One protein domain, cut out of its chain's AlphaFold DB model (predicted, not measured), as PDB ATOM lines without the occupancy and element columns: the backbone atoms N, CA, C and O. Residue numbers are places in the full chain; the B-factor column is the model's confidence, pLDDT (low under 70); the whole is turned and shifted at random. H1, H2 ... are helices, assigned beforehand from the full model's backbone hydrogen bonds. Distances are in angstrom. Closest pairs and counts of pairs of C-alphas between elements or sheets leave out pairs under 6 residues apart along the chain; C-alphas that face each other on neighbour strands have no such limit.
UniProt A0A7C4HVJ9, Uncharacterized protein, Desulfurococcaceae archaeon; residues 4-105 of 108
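What this domain is: This is residues 4 to 105 of the 108 residues of an uncharacterized protein of Desulfurococcaceae archaeon (UniProt A0A7C4HVJ9). Two long helices, H2 and H4, meet as a slanted T: the last part of H2 packs on the middle stretch of H4, and H4 runs on past the meeting place in both directions. The short helix H1 packs on the first part of H2, far from H4, while H3 folds back after H2 and packs on the early part of H4. Residues 93 to 105, mostly the last part of H4, stick out as an arm. The printed part has 102 residues with four named helices, H1, H2, H3 and H4 along the chain, and no named strand; its class is all helix. The whole is loose, with a radius of gyration of the C-alphas of 17.9 A, and spans 55 by 40 by 23 A.

How they stand to each other: H1, residues 4 to 12, touches H2, residues 19 to 45, at a steep tilt of 65 degrees, opposite ways. H2 touches H1 with residues 21 to 28 alone; the closest C-alphas of the two, those of Lys 10 and Leu 25, are 6.8 A apart. H2 is the hub, touching three other helices. H2 and H3, residues 51 to 65, only just touch, with 3 pairs of C-alphas within 8 A; the closest are those of Leu 44 and Val 54, 6.1 A apart. They run opposite ways at a steep tilt of 65 degrees. Residues 37 to 45 of H2 touch residues 84 to 92 of H4, which is residues 72 to 103; the closest C-alphas, of Leu 41 and Asp 88, are 6.0 A apart. These two run the same way at a steep tilt of 63 degrees. H3 touches H4 along residues 74 to 82 of H4, with the C-alphas of Thr 61 and Leu 78 closest at 6.4 A. Their steep tilt is 56 degrees, opposite ways. The helix packing is mostly crossed, with no touching pair at a shallow tilt. H1 is apart from H3 and from H4. Every O i to N i+4 pair is within hydrogen-bond range in H1, H3 and H4; in H2 it is 21 of 23.

Where its parts are: H1 begins at C-alpha 4, at (-87.099, -51.582, 79.467), and is 12.3 A long from first to last C-alpha. H2 is 37.4 A long and ends at C-alpha 45, at (-104.020, -28.254, 84.409). H3 is 20.9 A long. H4, the longest helix with 32 residues, measures 46.7 A and ends at C-alpha 103, at (-114.299, -19.097, 100.587).

The domain as a whole: The C-alphas of Ala 16 and Lys 105, the two farthest apart, are 55.9 A from each other. The printed part has no cut. The link from H2 to H3 is tight, and those from H1 to H2 and from H3 to H4 are short. Residues 30 to 36 of H2 and residues 93 to 105 stand free. The mean pLDDT of the printed part is 91.1, and residues 96 to 105 are under 70.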
ATOM      1  N   LEU A   4     -86.123 -51.415  80.546       86.31
ATOM      2  CA  LEU A   4     -87.099 -51.582  79.467       86.31
ATOM      3  C   LEU A   4     -87.071 -52.995  78.860       86.31
ATOM      4  O   LEU A   4     -88.118 -53.554  78.547       86.31
ATOM      5  N   SER A   5     -85.885 -53.595  78.706       88.62
ATOM      6  CA  SER A   5     -85.776 -54.964  78.180       88.62
ATOM      7  C   SER A   5     -86.332 -56.011  79.146       88.62
ATOM      8  O   SER A   5     -86.901 -57.010  78.707       88.62
ATOM      9  N   GLU A   6     -86.230 -55.767  80.453       89.88
ATOM     10  CA  GLU A   6     -86.829 -56.632  81.468       89.88
ATOM     11  C   GLU A   6     -88.359 -56.507  81.475       89.88
ATOM     12  O   GLU A   6     -89.057 -57.522  81.493       89.88
ATOM     13  N   LEU A   7     -88.874 -55.277  81.381       93.31
ATOM     14  CA  LEU A   7     -90.307 -55.001  81.305       93.31
ATOM     15  C   LEU A   7     -90.946 -55.682  80.087       93.31
ATOM     16  O   LEU A   7     -91.933 -56.402  80.220       93.31
ATOM     17  N   VAL A   8     -90.337 -55.524  78.906       94.31
ATOM     18  CA  VAL A   8     -90.797 -56.163  77.661       94.31
ATOM     19  C   VAL A   8     -90.811 -57.687  77.790       94.31
ATOM     20  O   VAL A   8     -91.768 -58.331  77.363       94.31
ATOM     21  N   ASN A   9     -89.783 -58.270  78.412       93.69
ATOM     22  CA  ASN A   9     -89.715 -59.713  78.632       93.69
ATOM     23  C   ASN A   9     -90.789 -60.219  79.610       93.69
ATOM     24  O   ASN A   9     -91.282 -61.332  79.464       93.69
ATOM     25  N   LYS A  10     -91.169 -59.429  80.619       94.62
ATOM     26  CA  LYS A  10     -92.262 -59.790  81.534       94.62
ATOM     27  C   LYS A  10     -93.626 -59.695  80.848       94.62
ATOM     28  O   LYS A  10     -94.414 -60.630  80.946       94.62
ATOM     29  N   ILE A  11     -93.865 -58.637  80.073       95.75
ATOM     30  CA  ILE A  11     -95.105 -58.464  79.300       95.75
ATOM     31  C   ILE A  11     -95.286 -59.592  78.273       95.75
ATOM     32  O   ILE A  11     -96.385 -60.128  78.137       95.75
ATOM     33  N   SER A  12     -94.222 -60.006  77.575       95.75
ATOM     34  CA  SER A  12     -94.319 -61.047  76.537       95.75
ATOM     35  C   SER A  12     -94.738 -62.421  77.073       95.75
ATOM     36  O   SER A  12     -95.266 -63.237  76.317       95.75
ATOM     37  N   ARG A  13     -94.549 -62.669  78.375       96.38
ATOM     38  CA  ARG A  13     -94.958 -63.899  79.065       96.38
ATOM     39  C   ARG A  13     -96.005 -63.660  80.151       96.38
ATOM     40  O   ARG A  13     -96.072 -64.446  81.086       96.38
ATOM     41  N   TYR A  14     -96.831 -62.620  80.015       94.75
ATOM     42  CA  TYR A  14     -97.825 -62.195  81.012       94.75
ATOM     43  C   TYR A  14     -98.631 -63.353  81.637       94.75
ATOM     44  O   TYR A  14     -98.761 -63.440  82.853       94.75
ATOM     45  N   ASN A  15     -99.086 -64.307  80.817       96.31
ATOM     46  CA  ASN A  15     -99.886 -65.459  81.262       96.31
ATOM     47  C   ASN A  15     -99.093 -66.554  82.007       96.31
ATOM     48  O   ASN A  15     -99.677 -67.548  82.428       96.31
ATOM     49  N   ALA A  16     -97.773 -66.417  82.111       96.56
ATOM     50  CA  ALA A  16     -96.861 -67.397  82.697       96.56
ATOM     51  C   ALA A  16     -95.986 -66.800  83.813       96.56
ATOM     52  O   ALA A  16     -94.987 -67.411  84.194       96.56
ATOM     53  N   LEU A  17     -96.324 -65.604  84.303       96.19
ATOM     54  CA  LEU A  17     -95.621 -64.969  85.416       96.19
ATOM     55  C   LEU A  17     -95.911 -65.708  86.727       96.19
ATOM     56  O   LEU A  17     -97.031 -66.170  86.951       96.19
ATOM     57  N   SER A  18     -94.912 -65.805  87.603       96.81
ATOM     58  CA  SER A  18     -95.144 -66.152  89.010       96.81
ATOM     59  C   SER A  18     -95.783 -64.984  89.772       96.81
ATOM     60  O   SER A  18     -95.769 -63.853  89.294       96.81
ATOM     61  N   GLU A  19     -96.304 -65.227  90.978       95.81
ATOM     62  CA  GLU A  19     -96.868 -64.163  91.831       95.81
ATOM     63  C   GLU A  19     -95.855 -63.033  92.100       95.81
ATOM     64  O   GLU A  19     -96.177 -61.862  91.906       95.81
ATOM     65  N   ASP A  20     -94.607 -63.373  92.440       95.31
ATOM     66  CA  ASP A  20     -93.535 -62.387  92.649       95.31
ATOM     67  C   ASP A  20     -93.235 -61.580  91.375       95.31
ATOM     68  O   ASP A  20     -92.992 -60.374  91.421       95.31
ATOM     69  N   GLU A  21     -93.265 -62.234  90.210       95.81
ATOM     70  CA  GLU A  21     -93.054 -61.568  88.925       95.81
ATOM     71  C   GLU A  21     -94.233 -60.672  88.534       95.81
ATOM     72  O   GLU A  21     -94.014 -59.653  87.875       95.81
ATOM     73  N   MET A  22     -95.460 -61.029  88.928       95.94
ATOM     74  CA  MET A  22     -96.646 -60.192  88.739       95.94
ATOM     75  C   MET A  22     -96.572 -58.927  89.593       95.94
ATOM     76  O   MET A  22     -96.867 -57.854  89.076       95.94
ATOM     77  N   LEU A  23     -96.153 -59.036  90.860       95.50
ATOM     78  CA  LEU A  23     -95.985 -57.881  91.748       95.50
ATOM     79  C   LEU A  23     -94.906 -56.925  91.231       95.50
ATOM     80  O   LEU A  23     -95.167 -55.735  91.082       95.50
ATOM     81  N   ASP A  24     -93.732 -57.441  90.856       94.31
ATOM     82  CA  ASP A  24     -92.679 -56.591  90.283       94.31
ATOM     83  C   ASP A  24     -93.104 -55.960  88.944       94.31
ATOM     84  O   ASP A  24     -92.789 -54.801  88.674       94.31
ATOM     85  N   LEU A  25     -93.840 -56.694  88.097       95.88
ATOM     86  CA  LEU A  25     -94.382 -56.127  86.863       95.88
ATOM     87  C   LEU A  25     -95.412 -55.028  87.158       95.88
ATOM     88  O   LEU A  25     -95.389 -53.999  86.486       95.88
ATOM     89  N   TYR A  26     -96.293 -55.233  88.139       95.81
ATOM     90  CA  TYR A  26     -97.274 -54.239  88.565       95.81
ATOM     91  C   TYR A  26     -96.590 -52.943  89.003       95.81
ATOM     92  O   TYR A  26     -96.894 -51.900  88.433       95.81
ATOM     93  N   ASP A  27     -95.616 -53.009  89.915       94.88
ATOM     94  CA  ASP A  27     -94.924 -51.819  90.428       94.88
ATOM     95  C   ASP A  27     -94.239 -51.032  89.298       94.88
ATOM     96  O   ASP A  27     -94.304 -49.801  89.232       94.88
ATOM     97  N   LYS A  28     -93.618 -51.746  88.350       94.81
ATOM     98  CA  LYS A  28     -92.970 -51.130  87.183       94.81
ATOM     99  C   LYS A  28     -93.974 -50.488  86.226       94.81
ATOM    100  O   LYS A  28     -93.705 -49.406  85.702       94.81
ATOM    101  N   LEU A  29     -95.104 -51.147  85.969       95.19
ATOM    102  CA  LEU A  29     -96.154 -50.612  85.102       95.19
ATOM    103  C   LEU A  29     -96.865 -49.421  85.741       95.19
ATOM    104  O   LEU A  29     -97.114 -48.443  85.040       95.19
ATOM    105  N   ASP A  30     -97.146 -49.479  87.041       95.12
ATOM    106  CA  ASP A  30     -97.768 -48.392  87.796       95.12
ATOM    107  C   ASP A  30     -96.872 -47.149  87.803       95.12
ATOM    108  O   ASP A  30     -97.318 -46.060  87.440       95.12
ATOM    109  N   SER A  31     -95.574 -47.312  88.085       94.06
ATOM    110  CA  SER A  31     -94.610 -46.207  88.004       94.06
ATOM    111  C   SER A  31     -94.574 -45.585  86.606       94.06
ATOM    112  O   SER A  31     -94.657 -44.365  86.470       94.06
ATOM    113  N   LEU A  32     -94.496 -46.407  85.553       93.88
ATOM    114  CA  LEU A  32     -94.455 -45.918  84.175       93.88
ATOM    115  C   LEU A  32     -95.755 -45.206  83.778       93.88
ATOM    116  O   LEU A  32     -95.713 -44.166  83.119       93.88
ATOM    117  N   TYR A  33     -96.907 -45.756  84.167       94.12
ATOM    118  CA  TYR A  33     -98.204 -45.131  83.940       94.12
ATOM    119  C   TYR A  33     -98.270 -43.769  84.631       94.12
ATOM    120  O   TYR A  33     -98.585 -42.782  83.972       94.12
ATOM    121  N   ASN A  34     -97.907 -43.692  85.913       93.25
ATOM    122  CA  ASN A  34     -97.953 -42.455  86.688       93.25
ATOM    123  C   ASN A  34     -97.018 -41.378  86.112       93.25
ATOM    124  O   ASN A  34     -97.418 -40.216  85.980       93.25
ATOM    125  N   ASP A  35     -95.814 -41.751  85.674       93.81
ATOM    126  CA  ASP A  35     -94.873 -40.836  85.016       93.81
ATOM    127  C   ASP A  35     -95.420 -40.282  83.691       93.81
ATOM    128  O   ASP A  35     -95.262 -39.100  83.374       93.81
ATOM    129  N   ILE A  36     -96.080 -41.125  82.893       93.88
ATOM    130  CA  ILE A  36     -96.672 -40.703  81.620       93.88
ATOM    131  C   ILE A  36     -97.919 -39.852  81.878       93.88
ATOM    132  O   ILE A  36     -98.020 -38.744  81.349       93.88
ATOM    133  N   ALA A  37     -98.853 -40.343  82.692       93.12
ATOM    134  CA  ALA A  37    -100.135 -39.703  82.964       93.12
ATOM    135  C   ALA A  37     -99.957 -38.331  83.623       93.12
ATOM    136  O   ALA A  37    -100.585 -37.363  83.191       93.12
ATOM    137  N   SER A  38     -99.054 -38.212  84.604       93.00
ATOM    138  CA  SER A  38     -98.781 -36.949  85.304       93.00
ATOM    139  C   SER A  38     -98.387 -35.820  84.350       93.00
ATOM    140  O   SER A  38     -98.897 -34.709  84.482       93.00
ATOM    141  N   ARG A  39     -97.576 -36.102  83.322       93.75
ATOM    142  CA  ARG A  39     -97.180 -35.112  82.306       93.75
ATOM    143  C   ARG A  39     -98.367 -34.576  81.509       93.75
ATOM    144  O   ARG A  39     -98.428 -33.380  81.221       93.75
ATOM    145  N   TYR A  40     -99.299 -35.446  81.124       95.19
ATOM    146  CA  TYR A  40    -100.499 -35.027  80.393       95.19
ATOM    147  C   TYR A  40    -101.485 -34.292  81.304       95.19
ATOM    148  O   TYR A  40    -102.047 -33.277  80.893       95.19
ATOM    149  N   LEU A  41    -101.649 -34.746  82.548       93.62
ATOM    150  CA  LEU A  41    -102.490 -34.075  83.539       93.62
ATOM    151  C   LEU A  41    -101.959 -32.682  83.893       93.62
ATOM    152  O   LEU A  41    -102.727 -31.726  83.927       93.62
ATOM    153  N   GLU A  42    -100.649 -32.528  84.085       92.44
ATOM    154  CA  GLU A  42    -100.026 -31.221  84.316       92.44
ATOM    155  C   GLU A  42    -100.247 -30.281  83.123       92.44
ATOM    156  O   GLU A  42    -100.604 -29.110  83.294       92.44
ATOM    157  N   ALA A  43    -100.104 -30.798  81.900       94.00
ATOM    158  CA  ALA A  43    -100.372 -30.025  80.695       94.00
ATOM    159  C   ALA A  43    -101.827 -29.534  80.624       94.00
ATOM    160  O   ALA A  43    -102.063 -28.370  80.289       94.00
ATOM    161  N   LEU A  44    -102.790 -30.391  80.978       93.38
ATOM    162  CA  LEU A  44    -104.220 -30.065  81.009       93.38
ATOM    163  C   LEU A  44    -104.606 -29.126  82.163       93.38
ATOM    164  O   LEU A  44    -105.550 -28.338  82.020       93.38
ATOM    165  N   MET A  45    -103.864 -29.164  83.273       89.31
ATOM    166  CA  MET A  45    -104.020 -28.254  84.409       89.31
ATOM    167  C   MET A  45    -103.529 -26.838  84.081       89.31
ATOM    168  O   MET A  45    -104.139 -25.858  84.510       89.31
ATOM    169  N   TYR A  46    -102.472 -26.721  83.272       91.12
ATOM    170  CA  TYR A  46    -101.908 -25.442  82.828       91.12
ATOM    171  C   TYR A  46    -101.966 -25.295  81.300       91.12
ATOM    172  O   TYR A  46    -100.917 -25.215  80.642       91.12
ATOM    173  N   PRO A  47    -103.174 -25.210  80.709       90.56
ATOM    174  CA  PRO A  47    -103.341 -25.256  79.262       90.56
ATOM    175  C   PRO A  47    -102.681 -24.068  78.560       90.56
ATOM    176  O   PRO A  47    -102.153 -24.229  77.467       90.56
ATOM    177  N   ASP A  48    -102.609 -22.893  79.194       93.12
ATOM    178  CA  ASP A  48    -101.941 -21.719  78.619       93.12
ATOM    179  C   ASP A  48    -100.441 -21.913  78.389       93.12
ATOM    180  O   ASP A  48     -99.885 -21.336  77.457       93.12
ATOM    181  N   LYS A  49     -99.795 -22.754  79.203       93.44
ATOM    182  CA  LYS A  49     -98.370 -23.086  79.071       93.44
ATOM    183  C   LYS A  49     -98.126 -24.258  78.118       93.44
ATOM    184  O   LYS A  49     -97.015 -24.409  77.625       93.44
ATOM    185  N   ASN A  50     -99.156 -25.059  77.842       95.56
ATOM    186  CA  ASN A  50     -99.054 -26.332  77.123       95.56
ATOM    187  C   ASN A  50    -100.037 -26.438  75.944       95.56
ATOM    188  O   ASN A  50    -100.439 -27.537  75.563       95.56
ATOM    189  N   ARG A  51    -100.430 -25.299  75.353       94.31
ATOM    190  CA  ARG A  51    -101.517 -25.211  74.359       94.31
ATOM    191  C   ARG A  51    -101.397 -26.219  73.223       94.31
ATOM    192  O   ARG A  51    -102.386 -26.838  72.858       94.31
ATOM    193  N   GLU A  52    -100.198 -26.396  72.671       96.19
ATOM    194  CA  GLU A  52     -99.982 -27.332  71.563       96.19
ATOM    195  C   GLU A  52    -100.288 -28.782  71.967       96.19
ATOM    196  O   GLU A  52    -100.991 -29.488  71.246       96.19
ATOM    197  N   LEU A  53     -99.795 -29.215  73.130       95.50
ATOM    198  CA  LEU A  53    -100.012 -30.567  73.636       95.50
ATOM    199  C   LEU A  53    -101.488 -30.801  73.965       95.50
ATOM    200  O   LEU A  53    -102.052 -31.813  73.556       95.50
ATOM    201  N   VAL A  54    -102.124 -29.844  74.643       96.31
ATOM    202  CA  VAL A  54    -103.552 -29.915  74.979       96.31
ATOM    203  C   VAL A  54    -104.403 -29.998  73.714       96.31
ATOM    204  O   VAL A  54    -105.245 -30.887  73.602       96.31
ATOM    205  N   ASN A  55    -104.148 -29.141  72.723       96.88
ATOM    206  CA  ASN A  55    -104.884 -29.166  71.460       96.88
ATOM    207  C   ASN A  55    -104.736 -30.513  70.745       96.88
ATOM    208  O   ASN A  55    -105.732 -31.057  70.285       96.88
ATOM    209  N   LYS A  56    -103.525 -31.086  70.716       97.00
ATOM    210  CA  LYS A  56    -103.283 -32.416  70.136       97.00
ATOM    211  C   LYS A  56    -104.049 -33.523  70.862       97.00
ATOM    212  O   LYS A  56    -104.615 -34.388  70.201       97.00
ATOM    213  N   VAL A  57    -104.088 -33.499  72.198       96.56
ATOM    214  CA  VAL A  57    -104.858 -34.467  73.001       96.56
ATOM    215  C   VAL A  57    -106.348 -34.380  72.665       96.56
ATOM    216  O   VAL A  57    -106.976 -35.402  72.387       96.56
ATOM    217  N   ILE A  58    -106.911 -33.168  72.624       97.06
ATOM    218  CA  ILE A  58    -108.330 -32.951  72.305       97.06
ATOM    219  C   ILE A  58    -108.650 -33.331  70.854       97.06
ATOM    220  O   ILE A  58    -109.653 -34.004  70.601       97.06
ATOM    221  N   GLU A  59    -107.798 -32.954  69.899       97.94
ATOM    222  CA  GLU A  59    -107.959 -33.285  68.480       97.94
ATOM    223  C   GLU A  59    -107.935 -34.801  68.260       97.94
ATOM    224  O   GLU A  59    -108.840 -35.346  67.626       97.94
ATOM    225  N   LEU A  60    -106.940 -35.494  68.824       98.00
ATOM    226  CA  LEU A  60    -106.817 -36.944  68.708       98.00
ATOM    227  C   LEU A  60    -108.021 -37.654  69.329       98.00
ATOM    228  O   LEU A  60    -108.593 -38.547  68.702       98.00
ATOM    229  N   THR A  61    -108.443 -37.222  70.519       98.12
ATOM    230  CA  THR A  61    -109.623 -37.774  71.199       98.12
ATOM    231  C   THR A  61    -110.873 -37.600  70.341       98.12
ATOM    232  O   THR A  61    -111.603 -38.562  70.112       98.12
ATOM    233  N   THR A  62    -111.096 -36.397  69.806       98.19
ATOM    234  CA  THR A  62    -112.255 -36.092  68.955       98.19
ATOM    235  C   THR A  62    -112.248 -36.954  67.700       98.19
ATOM    236  O   THR A  62    -113.243 -37.606  67.392       98.19
ATOM    237  N   LYS A  63    -111.104 -37.021  67.011       98.12
ATOM    238  CA  LYS A  63    -110.926 -37.823  65.799       98.12
ATOM    239  C   LYS A  63    -111.230 -39.298  66.046       98.12
ATOM    240  O   LYS A  63    -111.905 -39.922  65.227       98.12
ATOM    241  N   LEU A  64    -110.732 -39.852  67.153       98.44
ATOM    242  CA  LEU A  64    -110.991 -41.239  67.523       98.44
ATOM    243  C   LEU A  64    -112.471 -41.441  67.856       98.44
ATOM    244  O   LEU A  64    -113.084 -42.342  67.292       98.44
ATOM    245  N   LEU A  65    -113.088 -40.583  68.675       97.94
ATOM    246  CA  LEU A  65    -114.514 -40.682  69.016       97.94
ATOM    247  C   LEU A  65    -115.410 -40.733  67.774       97.94
ATOM    248  O   LEU A  65    -116.289 -41.589  67.702       97.94
ATOM    249  N   THR A  66    -115.143 -39.890  66.775       97.75
ATOM    250  CA  THR A  66    -115.956 -39.790  65.552       97.75
ATOM    251  C   THR A  66    -115.658 -40.852  64.494       97.75
ATOM    252  O   THR A  66    -116.262 -40.835  63.427       97.75
ATOM    253  N   LYS A  67    -114.695 -41.749  64.727       97.81
ATOM    254  CA  LYS A  67    -114.340 -42.793  63.761       97.81
ATOM    255  C   LYS A  67    -115.265 -44.004  63.910       97.81
ATOM    256  O   LYS A  67    -115.247 -44.640  64.960       97.81
ATOM    257  N   ASP A  68    -115.993 -44.360  62.853       94.25
ATOM    258  CA  ASP A  68    -116.960 -45.474  62.879       94.25
ATOM    259  C   ASP A  68    -116.305 -46.852  63.071       94.25
ATOM    260  O   ASP A  68    -116.811 -47.678  63.821       94.25
ATOM    261  N   ASN A  69    -115.155 -47.090  62.432       95.81
ATOM    262  CA  ASN A  69    -114.422 -48.357  62.514       95.81
ATOM    263  C   ASN A  69    -113.014 -48.108  63.064       95.81
ATOM    264  O   ASN A  69    -112.140 -47.624  62.337       95.81
ATOM    265  N   LYS A  70    -112.805 -48.411  64.346       97.56
ATOM    266  CA  LYS A  70    -111.511 -48.295  65.030       97.56
ATOM    267  C   LYS A  70    -110.766 -49.630  64.972       97.56
ATOM    268  O   LYS A  70    -111.393 -50.684  65.041       97.56
ATOM    269  N   SER A  71    -109.442 -49.595  64.836       98.19
ATOM    270  CA  SER A  71    -108.617 -50.772  65.138       98.19
ATOM    271  C   SER A  71    -108.515 -50.982  66.653       98.19
ATOM    272  O   SER A  71    -108.811 -50.071  67.428       98.19
ATOM    273  N   ILE A  72    -108.046 -52.155  67.087       98.06
ATOM    274  CA  ILE A  72    -107.835 -52.445  68.515       98.06
ATOM    275  C   ILE A  72    -106.869 -51.425  69.134       98.06
ATOM    276  O   ILE A  72    -107.103 -50.923  70.228       98.06
ATOM    277  N   GLU A  73    -105.802 -51.061  68.422       98.06
ATOM    278  CA  GLU A  73    -104.837 -50.058  68.878       98.06
ATOM    279  C   GLU A  73    -105.485 -48.681  69.049       98.06
ATOM    280  O   GLU A  73    -105.178 -47.965  70.000       98.06
ATOM    281  N   GLU A  74    -106.400 -48.309  68.153       98.25
ATOM    282  CA  GLU A  74    -107.136 -47.047  68.231       98.25
ATOM    283  C   GLU A  74    -108.140 -47.030  69.389       98.25
ATOM    284  O   GLU A  74    -108.303 -45.995  70.035       98.25
ATOM    285  N   GLU A  75    -108.790 -48.158  69.683       98.12
ATOM    286  CA  GLU A  75    -109.674 -48.299  70.847       98.12
ATOM    287  C   GLU A  75    -108.895 -48.211  72.161       98.12
ATOM    288  O   GLU A  75    -109.296 -47.475  73.063       98.12
ATOM    289  N   LEU A  76    -107.751 -48.894  72.254       98.06
ATOM    290  CA  LEU A  76    -106.875 -48.831  73.425       98.06
ATOM    291  C   LEU A  76    -106.290 -47.427  73.625       98.06
ATOM    292  O   LEU A  76    -106.243 -46.928  74.749       98.06
ATOM    293  N   ALA A  77    -105.897 -46.752  72.540       97.25
ATOM    294  CA  ALA A  77    -105.446 -45.364  72.600       97.25
ATOM    295  C   ALA A  77    -106.567 -44.423  73.064       97.25
ATOM    296  O   ALA A  77    -106.331 -43.543  73.892       97.25
ATOM    297  N   LEU A  78    -107.794 -44.616  72.566       98.12
ATOM    298  CA  LEU A  78    -108.949 -43.838  73.003       98.12
ATOM    299  C   LEU A  78    -109.247 -44.066  74.490       98.12
ATOM    300  O   LEU A  78    -109.510 -43.097  75.196       98.12
ATOM    301  N   LEU A  79    -109.162 -45.307  74.978       97.88
ATOM    302  CA  LEU A  79    -109.362 -45.625  76.393       97.88
ATOM    303  C   LEU A  79    -108.388 -44.842  77.285       97.88
ATOM    304  O   LEU A  79    -108.825 -44.195  78.233       97.88
ATOM    305  N   ALA A  80    -107.100 -44.822  76.937       96.38
ATOM    306  CA  ALA A  80    -106.095 -44.065  77.683       96.38
ATOM    307  C   ALA A  80    -106.348 -42.545  77.651       96.38
ATOM    308  O   ALA A  80    -106.195 -41.863  78.662       96.38
ATOM    309  N   LEU A  81    -106.767 -41.997  76.504       97.38
ATOM    310  CA  LEU A  81    -107.095 -40.571  76.383       97.38
ATOM    311  C   LEU A  81    -108.315 -40.187  77.228       97.38
ATOM    312  O   LEU A  81    -108.305 -39.142  77.879       97.38
ATOM    313  N   LEU A  82    -109.356 -41.023  77.225       97.44
ATOM    314  CA  LEU A  82    -110.564 -40.797  78.016       97.44
ATOM    315  C   LEU A  82    -110.270 -40.841  79.517       97.44
ATOM    316  O   LEU A  82    -110.786 -39.994  80.242       97.44
ATOM    317  N   ASP A  83    -109.421 -41.767  79.963       96.06
ATOM    318  CA  ASP A  83    -108.992 -41.875  81.362       96.06
ATOM    319  C   ASP A  83    -108.283 -40.593  81.836       96.06
ATOM    320  O   ASP A  83    -108.681 -39.974  82.825       96.06
ATOM    321  N   ILE A  84    -107.314 -40.103  81.054       95.19
ATOM    322  CA  ILE A  84    -106.584 -38.858  81.349       95.19
ATOM    323  C   ILE A  84    -107.532 -37.649  81.401       95.19
ATOM    324  O   ILE A  84    -107.452 -36.829  82.318       95.19
ATOM    325  N   LEU A  85    -108.437 -37.515  80.425       95.94
ATOM    326  CA  LEU A  85    -109.380 -36.394  80.375       95.94
ATOM    327  C   LEU A  85    -110.399 -36.449  81.519       95.94
ATOM    328  O   LEU A  85    -110.723 -35.414  82.101       95.94
ATOM    329  N   ALA A  86    -110.888 -37.640  81.868       95.25
ATOM    330  CA  ALA A  86    -111.787 -37.827  83.000       95.25
ATOM    331  C   ALA A  86    -111.101 -37.453  84.322       95.25
ATOM    332  O   ALA A  86    -111.690 -36.729  85.128       95.25
ATOM    333  N   ALA A  87    -109.848 -37.874  84.515       92.62
ATOM    334  CA  ALA A  87    -109.054 -37.521  85.686       92.62
ATOM    335  C   ALA A  87    -108.818 -36.002  85.801       92.62
ATOM    336  O   ALA A  87    -108.999 -35.435  86.880       92.62
ATOM    337  N   ASP A  88    -108.490 -35.309  84.704       93.69
ATOM    338  CA  ASP A  88    -108.362 -33.842  84.694       93.69
ATOM    339  C   ASP A  88    -109.680 -33.138  85.069       93.69
ATOM    340  O   ASP A  88    -109.696 -32.264  85.941       93.69
ATOM    341  N   LEU A  89    -110.802 -33.544  84.466       93.44
ATOM    342  CA  LEU A  89    -112.122 -32.974  84.763       93.44
ATOM    343  C   LEU A  89    -112.539 -33.207  86.220       93.44
ATOM    344  O   LEU A  89    -113.069 -32.295  86.867       93.44
ATOM    345  N   TYR A  90    -112.271 -34.400  86.752       91.19
ATOM    346  CA  TYR A  90    -112.501 -34.716  88.158       91.19
ATOM    347  C   TYR A  90    -111.661 -33.818  89.073       91.19
ATOM    348  O   TYR A  90    -112.207 -33.167  89.966       91.19
ATOM    349  N   ASN A  91    -110.356 -33.699  88.805       87.88
ATOM    350  CA  ASN A  91    -109.444 -32.858  89.581       87.88
ATOM    351  C   ASN A  91    -109.864 -31.382  89.571       87.88
ATOM    352  O   ASN A  91    -109.867 -30.732  90.618       87.88
ATOM    353  N   LYS A  92    -110.284 -30.858  88.414       87.56
ATOM    354  CA  LYS A  92    -110.819 -29.492  88.291       87.56
ATOM    355  C   LYS A  92    -112.089 -29.308  89.116       87.56
ATOM    356  O   LYS A  92    -112.214 -28.315  89.828       87.56
ATOM    357  N   THR A  93    -113.002 -30.273  89.071       86.50
ATOM    358  CA  THR A  93    -114.266 -30.208  89.816       86.50
ATOM    359  C   THR A  93    -114.033 -30.259  91.328       86.50
ATOM    360  O   THR A  93    -114.564 -29.426  92.060       86.50
ATOM    361  N   MET A  94    -113.173 -31.161  91.804       81.44
ATOM    362  CA  MET A  94    -112.822 -31.259  93.226       81.44
ATOM    363  C   MET A  94    -112.039 -30.040  93.726       81.44
ATOM    364  O   MET A  94    -112.305 -29.543  94.822       81.44
ATOM    365  N   GLY A  95    -111.117 -29.507  92.918       72.81
ATOM    366  CA  GLY A  95    -110.400 -28.270  93.232       72.81
ATOM    367  C   GLY A  95    -111.339 -27.071  93.409       72.81
ATOM    368  O   GLY A  95    -111.146 -26.264  94.320       72.81
ATOM    369  N   LEU A  96    -112.398 -26.983  92.597       61.28
ATOM    370  CA  LEU A  96    -113.434 -25.952  92.722       61.28
ATOM    371  C   LEU A  96    -114.274 -26.118  93.994       61.28
ATOM    372  O   LEU A  96    -114.553 -25.125  94.669       61.28
ATOM    373  N   VAL A  97    -114.633 -27.352  94.362       58.50
ATOM    374  CA  VAL A  97    -115.364 -27.635  95.609       58.50
ATOM    375  C   VAL A  97    -114.549 -27.181  96.822       58.50
ATOM    376  O   VAL A  97    -115.041 -26.384  97.621       58.50
ATOM    377  N   LEU A  98    -113.271 -27.557  96.906       58.81
ATOM    378  CA  LEU A  98    -112.394 -27.155  98.013       58.81
ATOM    379  C   LEU A  98    -112.156 -25.636  98.067       58.81
ATOM    380  O   LEU A  98    -112.054 -25.058  99.152       58.81
ATOM    381  N   ALA A  99    -112.080 -24.959  96.919       58.69
ATOM    382  CA  ALA A  99    -111.978 -23.501  96.876       58.69
ATOM    383  C   ALA A  99    -113.259 -22.821  97.396       58.69
ATOM    384  O   ALA A  99    -113.174 -21.847  98.147       58.69
ATOM    385  N   SER A 100    -114.437 -23.359  97.057       58.56
ATOM    386  CA  SER A 100    -115.733 -22.829  97.501       58.56
ATOM    387  C   SER A 100    -115.985 -23.023  99.003       58.56
ATOM    388  O   SER A 100    -116.436 -22.094  99.676       58.56
ATOM    389  N   GLU A 101    -115.594 -24.169  99.569       62.38
ATOM    390  CA  GLU A 101    -115.698 -24.443 101.010       62.38
ATOM    391  C   GLU A 101    -114.764 -23.558 101.847       62.38
ATOM    392  O   GLU A 101    -115.094 -23.179 102.973       62.38
ATOM    393  N   ASN A 102    -113.598 -23.202 101.302       60.03
ATOM    394  CA  ASN A 102    -112.655 -22.300 101.959       60.03
ATOM    395  C   ASN A 102    -113.049 -20.821 101.823       60.03
ATOM    396  O   ASN A 102    -112.735 -20.032 102.714       60.03
ATOM    397  N   ALA A 103    -113.748 -20.442 100.748       60.12
ATOM    398  CA  ALA A 103    -114.299 -19.097 100.587       60.12
ATOM    399  C   ALA A 103    -115.472 -18.843 101.554       60.12
ATOM    400  O   ALA A 103    -115.508 -17.796 102.190       60.12
ATOM    401  N   GLY A 104    -116.357 -19.828 101.759       58.69
ATOM    402  CA  GLY A 104    -117.489 -19.724 102.695       58.69
ATOM    403  C   GLY A 104    -117.118 -19.738 104.187       58.69
ATOM    404  O   GLY A 104    -117.957 -19.442 105.029       58.69
ATOM    405  N   LYS A 105    -115.864 -20.066 104.536       57.81
ATOM    406  CA  LYS A 105    -115.325 -19.994 105.913       57.81
ATOM    407  C   LYS A 105    -114.566 -18.693 106.204       57.81
ATOM    408  O   LYS A 105    -114.037 -18.532 107.302       57.81
TER     409      LYS A 105